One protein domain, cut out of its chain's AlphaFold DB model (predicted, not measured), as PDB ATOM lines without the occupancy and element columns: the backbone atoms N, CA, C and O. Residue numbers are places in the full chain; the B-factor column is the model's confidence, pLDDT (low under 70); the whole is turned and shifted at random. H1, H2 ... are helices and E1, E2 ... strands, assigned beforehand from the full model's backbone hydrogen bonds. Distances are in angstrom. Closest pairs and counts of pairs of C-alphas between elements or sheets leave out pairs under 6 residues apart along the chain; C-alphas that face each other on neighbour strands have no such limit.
ATOM      1  N   LEU A  29      46.479  11.777 -39.327       89.25
ATOM      2  CA  LEU A  29      45.328  12.597 -38.971       89.25
ATOM      3  C   LEU A  29      45.498  13.156 -37.563       89.25
ATOM      4  O   LEU A  29      46.135  12.535 -36.711       89.25
ATOM      5  N   GLN A  30      44.917  14.327 -37.324       93.38
ATOM      6  CA  GLN A  30      44.837  14.904 -35.989       93.38
ATOM      7  C   GLN A  30      43.624  14.341 -35.251       93.38
ATOM      8  O   GLN A  30      42.548  14.198 -35.831       93.38
ATOM      9  N   VAL A  31      43.807  14.036 -33.969       94.81
ATOM     10  CA  VAL A  31      42.765  13.486 -33.096       94.81
ATOM     11  C   VAL A  31      42.328  14.526 -32.070       94.81
ATOM     12  O   VAL A  31      43.132  15.346 -31.627       94.81
ATOM     13  N   GLY A  32      41.056  14.488 -31.681       95.06
ATOM     14  CA  GLY A  32      40.560  15.215 -30.515       95.06
ATOM     15  C   GLY A  32      40.854  14.472 -29.209       95.06
ATOM     16  O   GLY A  32      41.306  13.326 -29.208       95.06
ATOM     17  N   VAL A  33      40.566  15.119 -28.082       95.31
ATOM     18  CA  VAL A  33      40.720  14.521 -26.747       95.31
ATOM     19  C   VAL A  33      39.464  13.729 -26.390       95.31
ATOM     20  O   VAL A  33      38.353  14.247 -26.491       95.31
ATOM     21  N   LEU A  34      39.637  12.478 -25.964       94.50
ATOM     22  CA  LEU A  34      38.546  11.646 -25.463       94.50
ATOM     23  C   LEU A  34      38.210  12.038 -24.011       94.50
ATOM     24  O   LEU A  34      39.093  11.928 -23.156       94.50
ATOM     25  N   PRO A  35      36.973  12.476 -23.712       91.31
ATOM     26  CA  PRO A  35      36.544  12.723 -22.338       91.31
ATOM     27  C   PRO A  35      36.351  11.412 -21.564       91.31
ATOM     28  O   PRO A  35      36.160  10.350 -22.156       91.31
ATOM     29  N   ASP A  36      36.325  11.499 -20.232       86.19
ATOM     30  CA  ASP A  36      36.099  10.338 -19.354       86.19
ATOM     31  C   ASP A  36      34.739   9.664 -19.593       86.19
ATOM     32  O   ASP A  36      34.599   8.451 -19.441       86.19
ATOM     33  N   ALA A  37      33.738  10.455 -19.987       86.12
ATOM     34  CA  ALA A  37      32.413   9.985 -20.356       86.12
ATOM     35  C   ALA A  37      32.074  10.445 -21.777       86.12
ATOM     36  O   ALA A  37      32.002  11.643 -22.058       86.12
ATOM     37  N   LEU A  38      31.839   9.474 -22.655       85.75
ATOM     38  CA  LEU A  38      31.329   9.671 -24.006       85.75
ATOM     39  C   LEU A  38      30.085   8.796 -24.161       85.75
ATOM     40  O   LEU A  38      30.148   7.590 -23.910       85.75
ATOM     41  N   ASN A  39      28.962   9.398 -24.543       86.94
ATOM     42  CA  ASN A  39      27.766   8.646 -24.891       86.94
ATOM     43  C   ASN A  39      27.940   8.056 -26.302       86.94
ATOM     44  O   ASN A  39      28.567   8.650 -27.172       86.94
ATOM     45  N   VAL A  40      27.493   6.817 -26.496       85.81
ATOM     46  CA  VAL A  40      27.714   6.049 -27.733       85.81
ATOM     47  C   VAL A  40      26.363   5.494 -28.168       85.81
ATOM     48  O   VAL A  40      26.119   4.289 -28.129       85.81
ATOM     49  N   ASP A  41      25.453   6.398 -28.515       84.00
ATOM     50  CA  ASP A  41      24.105   6.094 -29.006       84.00
ATOM     51  C   ASP A  41      23.992   6.197 -30.541       84.00
ATOM     52  O   ASP A  41      22.949   5.887 -31.117       84.00
ATOM     53  N   GLY A  42      25.097   6.572 -31.198       82.19
ATOM     54  CA  GLY A  42      25.226   6.766 -32.639       82.19
ATOM     55  C   GLY A  42      24.691   8.097 -33.154       82.19
ATOM     56  O   GLY A  42      24.637   8.290 -34.369       82.19
ATOM     57  N   VAL A  43      24.358   9.019 -32.254       85.06
ATOM     58  CA  VAL A  43      24.315  10.453 -32.536       85.06
ATOM     59  C   VAL A  43      25.726  11.020 -32.305       85.06
ATOM     60  O   VAL A  43      26.529  10.441 -31.581       85.06
ATOM     61  N   LEU A  44      26.087  12.084 -33.028       88.50
ATOM     62  CA  LEU A  44      27.409  12.725 -32.954       88.50
ATOM     63  C   LEU A  44      27.273  14.189 -32.521       88.50
ATOM     64  O   LEU A  44      27.811  15.088 -33.171       88.50
ATOM     65  N   ASP A  45      26.482  14.441 -31.483       89.75
ATOM     66  CA  ASP A  45      26.162  15.787 -31.001       89.75
ATOM     67  C   ASP A  45      27.014  16.219 -29.796       89.75
ATOM     68  O   ASP A  45      26.994  17.392 -29.410       89.75
ATOM     69  N   GLU A  46      27.842  15.321 -29.256       91.25
ATOM     70  CA  GLU A  46      28.696  15.620 -28.118       91.25
ATOM     71  C   GLU A  46      29.730  16.721 -28.440       91.25
ATOM     72  O   GLU A  46      30.345  16.729 -29.517       91.25
ATOM     73  N   PRO A  47      30.031  17.625 -27.483       93.69
ATOM     74  CA  PRO A  47      30.998  18.707 -27.689       93.69
ATOM     75  C   PRO A  47      32.386  18.222 -28.118       93.69
ATOM     76  O   PRO A  47      33.050  18.876 -28.922       93.69
ATOM     77  N   ALA A  48      32.813  17.059 -27.614       92.88
ATOM     78  CA  ALA A  48      34.094  16.456 -27.962       92.88
ATOM     79  C   ALA A  48      34.184  16.135 -29.461       92.88
ATOM     80  O   ALA A  48      35.212  16.410 -30.081       92.88
ATOM     81  N   TRP A  49      33.100  15.638 -30.070       93.38
ATOM     82  CA  TRP A  49      33.067  15.427 -31.513       93.38
ATOM     83  C   TRP A  49      33.157  16.742 -32.259       93.38
ATOM     84  O   TRP A  49      33.921  16.831 -33.211       93.38
ATOM     85  N   ASN A  50      32.417  17.764 -31.839       91.88
ATOM     86  CA  ASN A  50      32.416  19.065 -32.510       91.88
ATOM     87  C   ASN A  50      33.773  19.774 -32.467       91.88
ATOM     88  O   ASN A  50      34.114  20.478 -33.415       91.88
ATOM     89  N   ALA A  51      34.559  19.544 -31.416       92.69
ATOM     90  CA  ALA A  51      35.914  20.071 -31.292       92.69
ATOM     91  C   ALA A  51      36.967  19.269 -32.083       92.69
ATOM     92  O   ALA A  51      38.042  19.797 -32.371       92.69
ATOM     93  N   ALA A  52      36.699  18.004 -32.421       94.56
ATOM     94  CA  ALA A  52      37.666  17.150 -33.101       94.56
ATOM     95  C   ALA A  52      37.793  17.490 -34.601       94.56
ATOM     96  O   ALA A  52      36.772  17.624 -35.289       94.56
ATOM     97  N   PRO A  53      39.025  17.559 -35.149       94.12
ATOM     98  CA  PRO A  53      39.237  17.740 -36.581       94.12
ATOM     99  C   PRO A  53      38.554  16.635 -37.394       94.12
ATOM    100  O   PRO A  53      38.703  15.448 -37.101       94.12
ATOM    101  N   ALA A  54      37.797  17.028 -38.418       93.06
ATOM    102  CA  ALA A  54      37.207  16.090 -39.366       93.06
ATOM    103  C   ALA A  54      38.186  15.808 -40.508       93.06
ATOM    104  O   ALA A  54      38.729  16.730 -41.115       93.06
ATOM    105  N   VAL A  55      38.370  14.531 -40.823       92.88
ATOM    106  CA  VAL A  55      39.006  14.082 -42.062       92.88
ATOM    107  C   VAL A  55      37.904  13.890 -43.094       92.88
ATOM    108  O   VAL A  55      36.924  13.205 -42.808       92.88
ATOM    109  N   GLU A  56      38.047  14.489 -44.275       91.25
ATOM    110  CA  GLU A  56      37.018  14.450 -45.334       91.25
ATOM    111  C   GLU A  56      37.573  14.098 -46.720       91.25
ATOM    112  O   GLU A  56      36.844  13.738 -47.642       91.25
ATOM    113  N   ASN A  57      38.889  14.187 -46.862       87.75
ATOM    114  CA  ASN A  57      39.676  13.969 -48.067       87.75
ATOM    115  C   ASN A  57      39.907  12.472 -48.329       87.75
ATOM    116  O   ASN A  57      41.037  12.015 -48.486       87.75
ATOM    117  N   ARG A  72      30.037  12.405 -49.553       86.44
ATOM    118  CA  ARG A  72      30.822  13.135 -48.556       86.44
ATOM    119  C   ARG A  72      30.818  12.362 -47.241       86.44
ATOM    120  O   ARG A  72      29.772  12.189 -46.614       86.44
ATOM    121  N   THR A  73      32.007  11.926 -46.843       89.69
ATOM    122  CA  THR A  73      32.251  11.195 -45.602       89.69
ATOM    123  C   THR A  73      33.166  12.036 -44.729       89.69
ATOM    124  O   THR A  73      34.212  12.478 -45.189       89.69
ATOM    125  N   ALA A  74      32.768  12.255 -43.482       91.75
ATOM    126  CA  ALA A  74      33.573  12.903 -42.463       91.75
ATOM    127  C   ALA A  74      33.879  11.882 -41.367       91.75
ATOM    128  O   ALA A  74      32.963  11.270 -40.816       91.75
ATOM    129  N   VAL A  75      35.158  11.700 -41.048       92.62
ATOM    130  CA  VAL A  75      35.592  10.852 -39.934       92.62
ATOM    131  C   VAL A  75      36.256  11.715 -38.880       92.62
ATOM    132  O   VAL A  75      37.088  12.564 -39.194       92.62
ATOM    133  N   ARG A  76      35.902  11.480 -37.621       94.69
ATOM    134  CA  ARG A  76      36.531  12.096 -36.455       94.69
ATOM    135  C   ARG A  76      37.062  11.009 -35.540       94.69
ATOM    136  O   ARG A  76      36.452   9.950 -35.405       94.69
ATOM    137  N   VAL A  77      38.193  11.281 -34.904       94.75
ATOM    138  CA  VAL A  77      38.816  10.361 -33.952       94.75
ATOM    139  C   VAL A  77      39.123  11.117 -32.667       94.75
ATOM    140  O   VAL A  77      39.696  12.204 -32.710       94.75
ATOM    141  N   LEU A  78      38.743  10.537 -31.535       95.31
ATOM    142  CA  LEU A  78      39.100  10.990 -30.196       95.31
ATOM    143  C   LEU A  78      40.060   9.987 -29.567       95.31
ATOM    144  O   LEU A  78      39.856   8.776 -29.680       95.31
ATOM    145  N   ALA A  79      41.076  10.489 -28.875       94.69
ATOM    146  CA  ALA A  79      42.062   9.669 -28.192       94.69
ATOM    147  C   ALA A  79      42.137   9.997 -26.701       94.69
ATOM    148  O   ALA A  79      42.177  11.160 -26.302       94.69
ATOM    149  N   GLY A  80      42.171   8.947 -25.886       92.38
ATOM    150  CA  GLY A  80      42.431   9.008 -24.454       92.38
ATOM    151  C   GLY A  80      43.482   7.972 -24.048       92.38
ATOM    152  O   GLY A  80      43.922   7.171 -24.873       92.38
ATOM    153  N   PRO A  81      43.878   7.934 -22.768       89.75
ATOM    154  CA  PRO A  81      44.973   7.079 -22.299       89.75
ATOM    155  C   PRO A  81      44.689   5.573 -22.418       89.75
ATOM    156  O   PRO A  81      45.622   4.779 -22.471       89.75
ATOM    157  N   ARG A  82      43.414   5.162 -22.441       87.31
ATOM    158  CA  ARG A  82      43.004   3.743 -22.461       87.31
ATOM    159  C   ARG A  82      42.076   3.370 -23.614       87.31
ATOM    160  O   ARG A  82      41.744   2.197 -23.765       87.31
ATOM    161  N   ALA A  83      41.630   4.341 -24.403       89.12
ATOM    162  CA  ALA A  83      40.639   4.112 -25.444       89.12
ATOM    163  C   ALA A  83      40.773   5.111 -26.593       89.12
ATOM    164  O   ALA A  83      41.258   6.230 -26.424       89.12
ATOM    165  N   LEU A  84      40.289   4.686 -27.754       91.12
ATOM    166  CA  LEU A  84      40.094   5.496 -28.946       91.12
ATOM    167  C   LEU A  84      38.618   5.421 -29.338       91.12
ATOM    168  O   LEU A  84      38.045   4.330 -29.366       91.12
ATOM    169  N   ALA A  85      38.016   6.554 -29.678       92.44
ATOM    170  CA  ALA A  85      36.676   6.601 -30.248       92.44
ATOM    171  C   ALA A  85      36.744   7.108 -31.690       92.44
ATOM    172  O   ALA A  85      37.392   8.112 -31.966       92.44
ATOM    173  N   GLY A  86      36.071   6.420 -32.608       92.88
ATOM    174  CA  GLY A  86      35.941   6.815 -34.006       92.88
ATOM    175  C   GLY A  86      34.485   7.089 -34.348       92.88
ATOM    176  O   GLY A  86      33.616   6.275 -34.036       92.88
ATOM    177  N   ALA A  87      34.238   8.210 -35.011       91.19
ATOM    178  CA  ALA A  87      32.940   8.602 -35.524       91.19
ATOM    179  C   ALA A  87      33.008   8.757 -37.040       91.19
ATOM    180  O   ALA A  87      33.905   9.423 -37.554       91.19
ATOM    181  N   THR A  88      32.038   8.182 -37.742       90.88
ATOM    182  CA  THR A  88      31.873   8.324 -39.186       90.88
ATOM    183  C   THR A  88      30.505   8.921 -39.460       90.88
ATOM    184  O   THR A  88      29.483   8.361 -39.059       90.88
ATOM    185  N   HIS A  89      30.491  10.043 -40.172       89.00
ATOM    186  CA  HIS A  89      29.285  10.680 -40.672       89.00
ATOM    187  C   HIS A  89      29.310  10.716 -42.197       89.00
ATOM    188  O   HIS A  89      30.296  11.123 -42.807       89.00
ATOM    189  N   CYS A  90      28.217  10.308 -42.819       85.75
ATOM    190  CA  CYS A  90      28.082  10.228 -44.261       85.75
ATOM    191  C   CYS A  90      26.754  10.871 -44.664       85.75
ATOM    192  O   CYS A  90      25.708  10.495 -44.134       85.75
ATOM    193  N   SER A  91      26.797  11.844 -45.577       79.50
ATOM    194  CA  SER A  91      25.615  12.558 -46.072       79.50
ATOM    195  C   SER A  91      25.508  12.383 -47.585       79.50
ATOM    196  O   SER A  91      26.264  12.999 -48.339       79.50
ATOM    197  N   THR A  92      24.579  11.545 -48.038       72.69
ATOM    198  CA  THR A  92      24.175  11.458 -49.449       72.69
ATOM    199  C   THR A  92      22.738  11.947 -49.606       72.69
ATOM    200  O   THR A  92      21.983  11.985 -48.639       72.69
ATOM    201  N   THR A  93      22.317  12.268 -50.831       70.12
ATOM    202  CA  THR A  93      20.968  12.777 -51.150       70.12
ATOM    203  C   THR A  93      19.833  11.861 -50.672       70.12
ATOM    204  O   THR A  93      18.701  12.309 -50.538       70.12
ATOM    205  N   ARG A  94      20.114  10.575 -50.418       69.44
ATOM    206  CA  ARG A  94      19.124   9.586 -49.956       69.44
ATOM    207  C   ARG A  94      19.276   9.134 -48.504       69.44
ATOM    208  O   ARG A  94      18.338   8.556 -47.970       69.44
ATOM    209  N   ILE A  95      20.449   9.296 -47.890       70.19
ATOM    210  CA  ILE A  95      20.773   8.677 -46.596       70.19
ATOM    211  C   ILE A  95      21.719   9.590 -45.817       70.19
ATOM    212  O   ILE A  95      22.732  10.042 -46.348       70.19
ATOM    213  N   THR A  96      21.416   9.783 -44.533       69.62
ATOM    214  CA  THR A  96      22.382  10.289 -43.556       69.62
ATOM    215  C   THR A  96      22.702   9.173 -42.568       69.62
ATOM    216  O   THR A  96      21.804   8.641 -41.912       69.62
ATOM    217  N   CYS A  97      23.976   8.791 -42.488       71.19
ATOM    218  CA  CYS A  97      24.460   7.792 -41.541       71.19
ATOM    219  C   CYS A  97      25.422   8.452 -40.559       71.19
ATOM    220  O   CYS A  97      26.425   9.026 -40.978       71.19
ATOM    221  N   ALA A  98      25.142   8.298 -39.270       81.12
ATOM    222  CA  ALA A  98      26.072   8.566 -38.186       81.12
ATOM    223  C   ALA A  98      26.373   7.235 -37.485       81.12
ATOM    224  O   ALA A  98      25.468   6.455 -37.190       81.12
ATOM    225  N   SER A  99      27.653   6.936 -37.290       78.94
ATOM    226  CA  SER A  99      28.097   5.744 -36.573       78.94
ATOM    227  C   SER A  99      29.280   6.100 -35.690       78.94
ATOM    228  O   SER A  99      30.198   6.786 -36.138       78.94
ATOM    229  N   CYS A 100      29.275   5.612 -34.454       76.88
ATOM    230  CA  CYS A 100      30.378   5.754 -33.516       76.88
ATOM    231  C   CYS A 100      30.816   4.380 -33.003       76.88
ATOM    232  O   CYS A 100      30.002   3.485 -32.775       76.88
ATOM    233  N   SER A 101      32.117   4.215 -32.801       82.19
ATOM    234  CA  SER A 101      32.705   3.015 -32.213       82.19
ATOM    235  C   SER A 101      33.797   3.406 -31.228       82.19
ATOM    236  O   SER A 101      34.536   4.358 -31.467       82.19
ATOM    237  N   VAL A 102      33.910   2.668 -30.127       78.38
ATOM    238  CA  VAL A 102      34.971   2.854 -29.130       78.38
ATOM    239  C   VAL A 102      35.774   1.564 -29.042       78.38
ATOM    240  O   VAL A 102      35.208   0.480 -28.893       78.38
ATOM    241  N   ARG A 103      37.099   1.672 -29.150       82.62
ATOM    242  CA  ARG A 103      38.039   0.578 -28.888       82.62
ATOM    243  C   ARG A 103      38.876   0.901 -27.664       82.62
ATOM    244  O   ARG A 103      39.438   1.987 -27.567       82.62
ATOM    245  N   PHE A 104      39.009  -0.077 -26.781       72.44
ATOM    246  CA  PHE A 104      39.900  -0.018 -25.628       72.44
ATOM    247  C   PHE A 104      41.260  -0.628 -25.978       72.44
ATOM    248  O   PHE A 104      41.331  -1.585 -26.752       72.44
ATOM    249  N   SER A 105      42.332  -0.046 -25.440       65.69
ATOM    250  CA  SER A 105      43.701  -0.543 -25.604       65.69
ATOM    251  C   SER A 105      43.886  -1.849 -24.827       65.69
ATOM    252  O   SER A 105      43.448  -1.963 -23.686       65.69
ATOM    253  N   THR A 106      44.545  -2.831 -25.440       58.03
ATOM    254  CA  THR A 106      44.706  -4.203 -24.925       58.03
ATOM    255  C   THR A 106      45.801  -4.371 -23.864       58.03
ATOM    256  O   THR A 106      46.191  -5.500 -23.588       58.03
ATOM    257  N   ASP A 107      46.305  -3.288 -23.266       57.75
ATOM    258  CA  ASP A 107      47.269  -3.376 -22.150       57.75
ATOM    259  C   ASP A 107      46.617  -3.914 -20.855       57.75
ATOM    260  O   ASP A 107      47.296  -4.379 -19.946       57.75
ATOM    261  N   ASP A 108      45.283  -3.933 -20.805       50.16
ATOM    262  CA  ASP A 108      44.495  -4.561 -19.746       50.16
ATOM    263  C   ASP A 108      43.946  -5.906 -20.265       50.16
ATOM    264  O   ASP A 108      43.011  -5.971 -21.071       50.16
ATOM    265  N   ARG A 117      26.708  -2.088 -31.471       46.28
ATOM    266  CA  ARG A 117      26.168  -2.139 -32.834       46.28
ATOM    267  C   ARG A 117      25.683  -0.750 -33.279       46.28
ATOM    268  O   ARG A 117      25.026  -0.069 -32.504       46.28
ATOM    269  N   ALA A 118      25.994  -0.392 -34.527       42.06
ATOM    270  CA  ALA A 118      25.660   0.866 -35.198       42.06
ATOM    271  C   ALA A 118      24.207   1.339 -34.993       42.06
ATOM    272  O   ALA A 118      23.270   0.534 -35.037       42.06
ATOM    273  N   ALA A 119      24.038   2.656 -34.847       44.22
ATOM    274  CA  ALA A 119      22.738   3.306 -34.861       44.22
ATOM    275  C   ALA A 119      22.096   3.283 -36.252       44.22
ATOM    276  O   ALA A 119      22.734   3.137 -37.295       44.22
ATOM    277  N   ARG A 120      20.771   3.366 -36.214       45.38
ATOM    278  CA  ARG A 120      19.844   3.162 -37.322       45.38
ATOM    279  C   ARG A 120      20.025   4.263 -38.372       45.38
ATOM    280  O   ARG A 120      19.890   5.440 -38.053       45.38
ATOM    281  N   ALA A 121      20.274   3.878 -39.625       40.31
ATOM    282  CA  ALA A 121      20.177   4.792 -40.760       40.31
ATOM    283  C   ALA A 121      18.775   5.423 -40.760       40.31
ATOM    284  O   ALA A 121      17.773   4.705 -40.808       40.31
ATOM    285  N   THR A 122      18.706   6.749 -40.655       45.09
ATOM    286  CA  THR A 122      17.436   7.469 -40.762       45.09
ATOM    287  C   THR A 122      17.237   7.811 -42.232       45.09
ATOM    288  O   THR A 122      17.970   8.618 -42.803       45.09
ATOM    289  N   THR A 123      16.293   7.120 -42.867       38.00
ATOM    290  CA  THR A 123      15.783   7.482 -44.191       38.00
ATOM    291  C   THR A 123      14.889   8.707 -44.020       38.00
ATOM    292  O   THR A 123      14.017   8.691 -43.151       38.00
ATOM    293  N   VAL A 124      15.139   9.760 -44.800       42.72
ATOM    294  CA  VAL A 124      14.209  10.893 -44.939       42.72
ATOM    295  C   VAL A 124      13.090  10.495 -45.892       42.72
ATOM    296  O   VAL A 124      13.416   9.839 -46.908       42.72
TER     297      VAL A 124
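Overview. This is residues 29 to 57, 72 to 108 and 117 to 124 of the 124 residues of an uncharacterized protein of Acidobacteria bacterium (UniProt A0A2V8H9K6). A long, narrow antiparallel sheet of three strands has one face covered in part by the looping first stretch of the printed part and by the short helix H1, while its opposite face is largely bare. The last stretch, residues 117 to 124, runs near the E3 side of the sheet. The printed part has 74 residues, with one named helix and three named strands in the order H1, E1, E2, E3; the sheet's order is E1, E2, E3. The class is mostly strand, though under half of the residues are in named elements. The whole is compact, with a radius of gyration of the C-alphas of 12.7 A, and its outline is elongated, spanning 41 by 26 by 21 A.

Along the chain. Residues 29 to 46 hold no named element; C-alpha 29 is at (45.328, 12.597, -38.971). H1 is residues 47 to 51, beginning at C-alpha 47 (30.998, 18.707, -27.689). E1 is residues 72 to 79, 23.5 A long. E2 is residues 83 to 92, 30.0 A long. E3 is residues 95 to 104, 29.7 A long, ending at C-alpha 104 (39.900, -0.018, -25.628).

Arrangement. Residues 32 to 33 pair, parallel, with residues 78 to 79 of E1. H1 is on the sheet, over E1, at a height over the sheet of 9.0 A; their closest C-alphas, of Trp 49 and Arg 76, are 6.9 A apart. In H1 every O i to N i+4 pair is within hydrogen-bond range. E1, E2 and E3 form a meander, each strand the antiparallel neighbour of the one before. The hairpin of E1 and E2 has directions at 168 degrees, with N 76 and O 87 at 2.9 A. The hairpin of E2 and E3 has 171 degrees, with N 88 and O 99 at 2.8 A.

Size, cuts and confidence. The C-alphas farthest apart, of Thr 93 and Asp 108, are 42.9 A apart. Residues 58 to 71 are not printed, a gap of 8.9 A between C-alphas 57 and 72; residues 109 to 116 are not printed, a gap of 22.7 A between C-alphas 108 and 117. The links E1 to E2 and E2 to E3 are tight. The pLDDT is under 70 at residues 94, 96, 105 to 108 and 117 to 124.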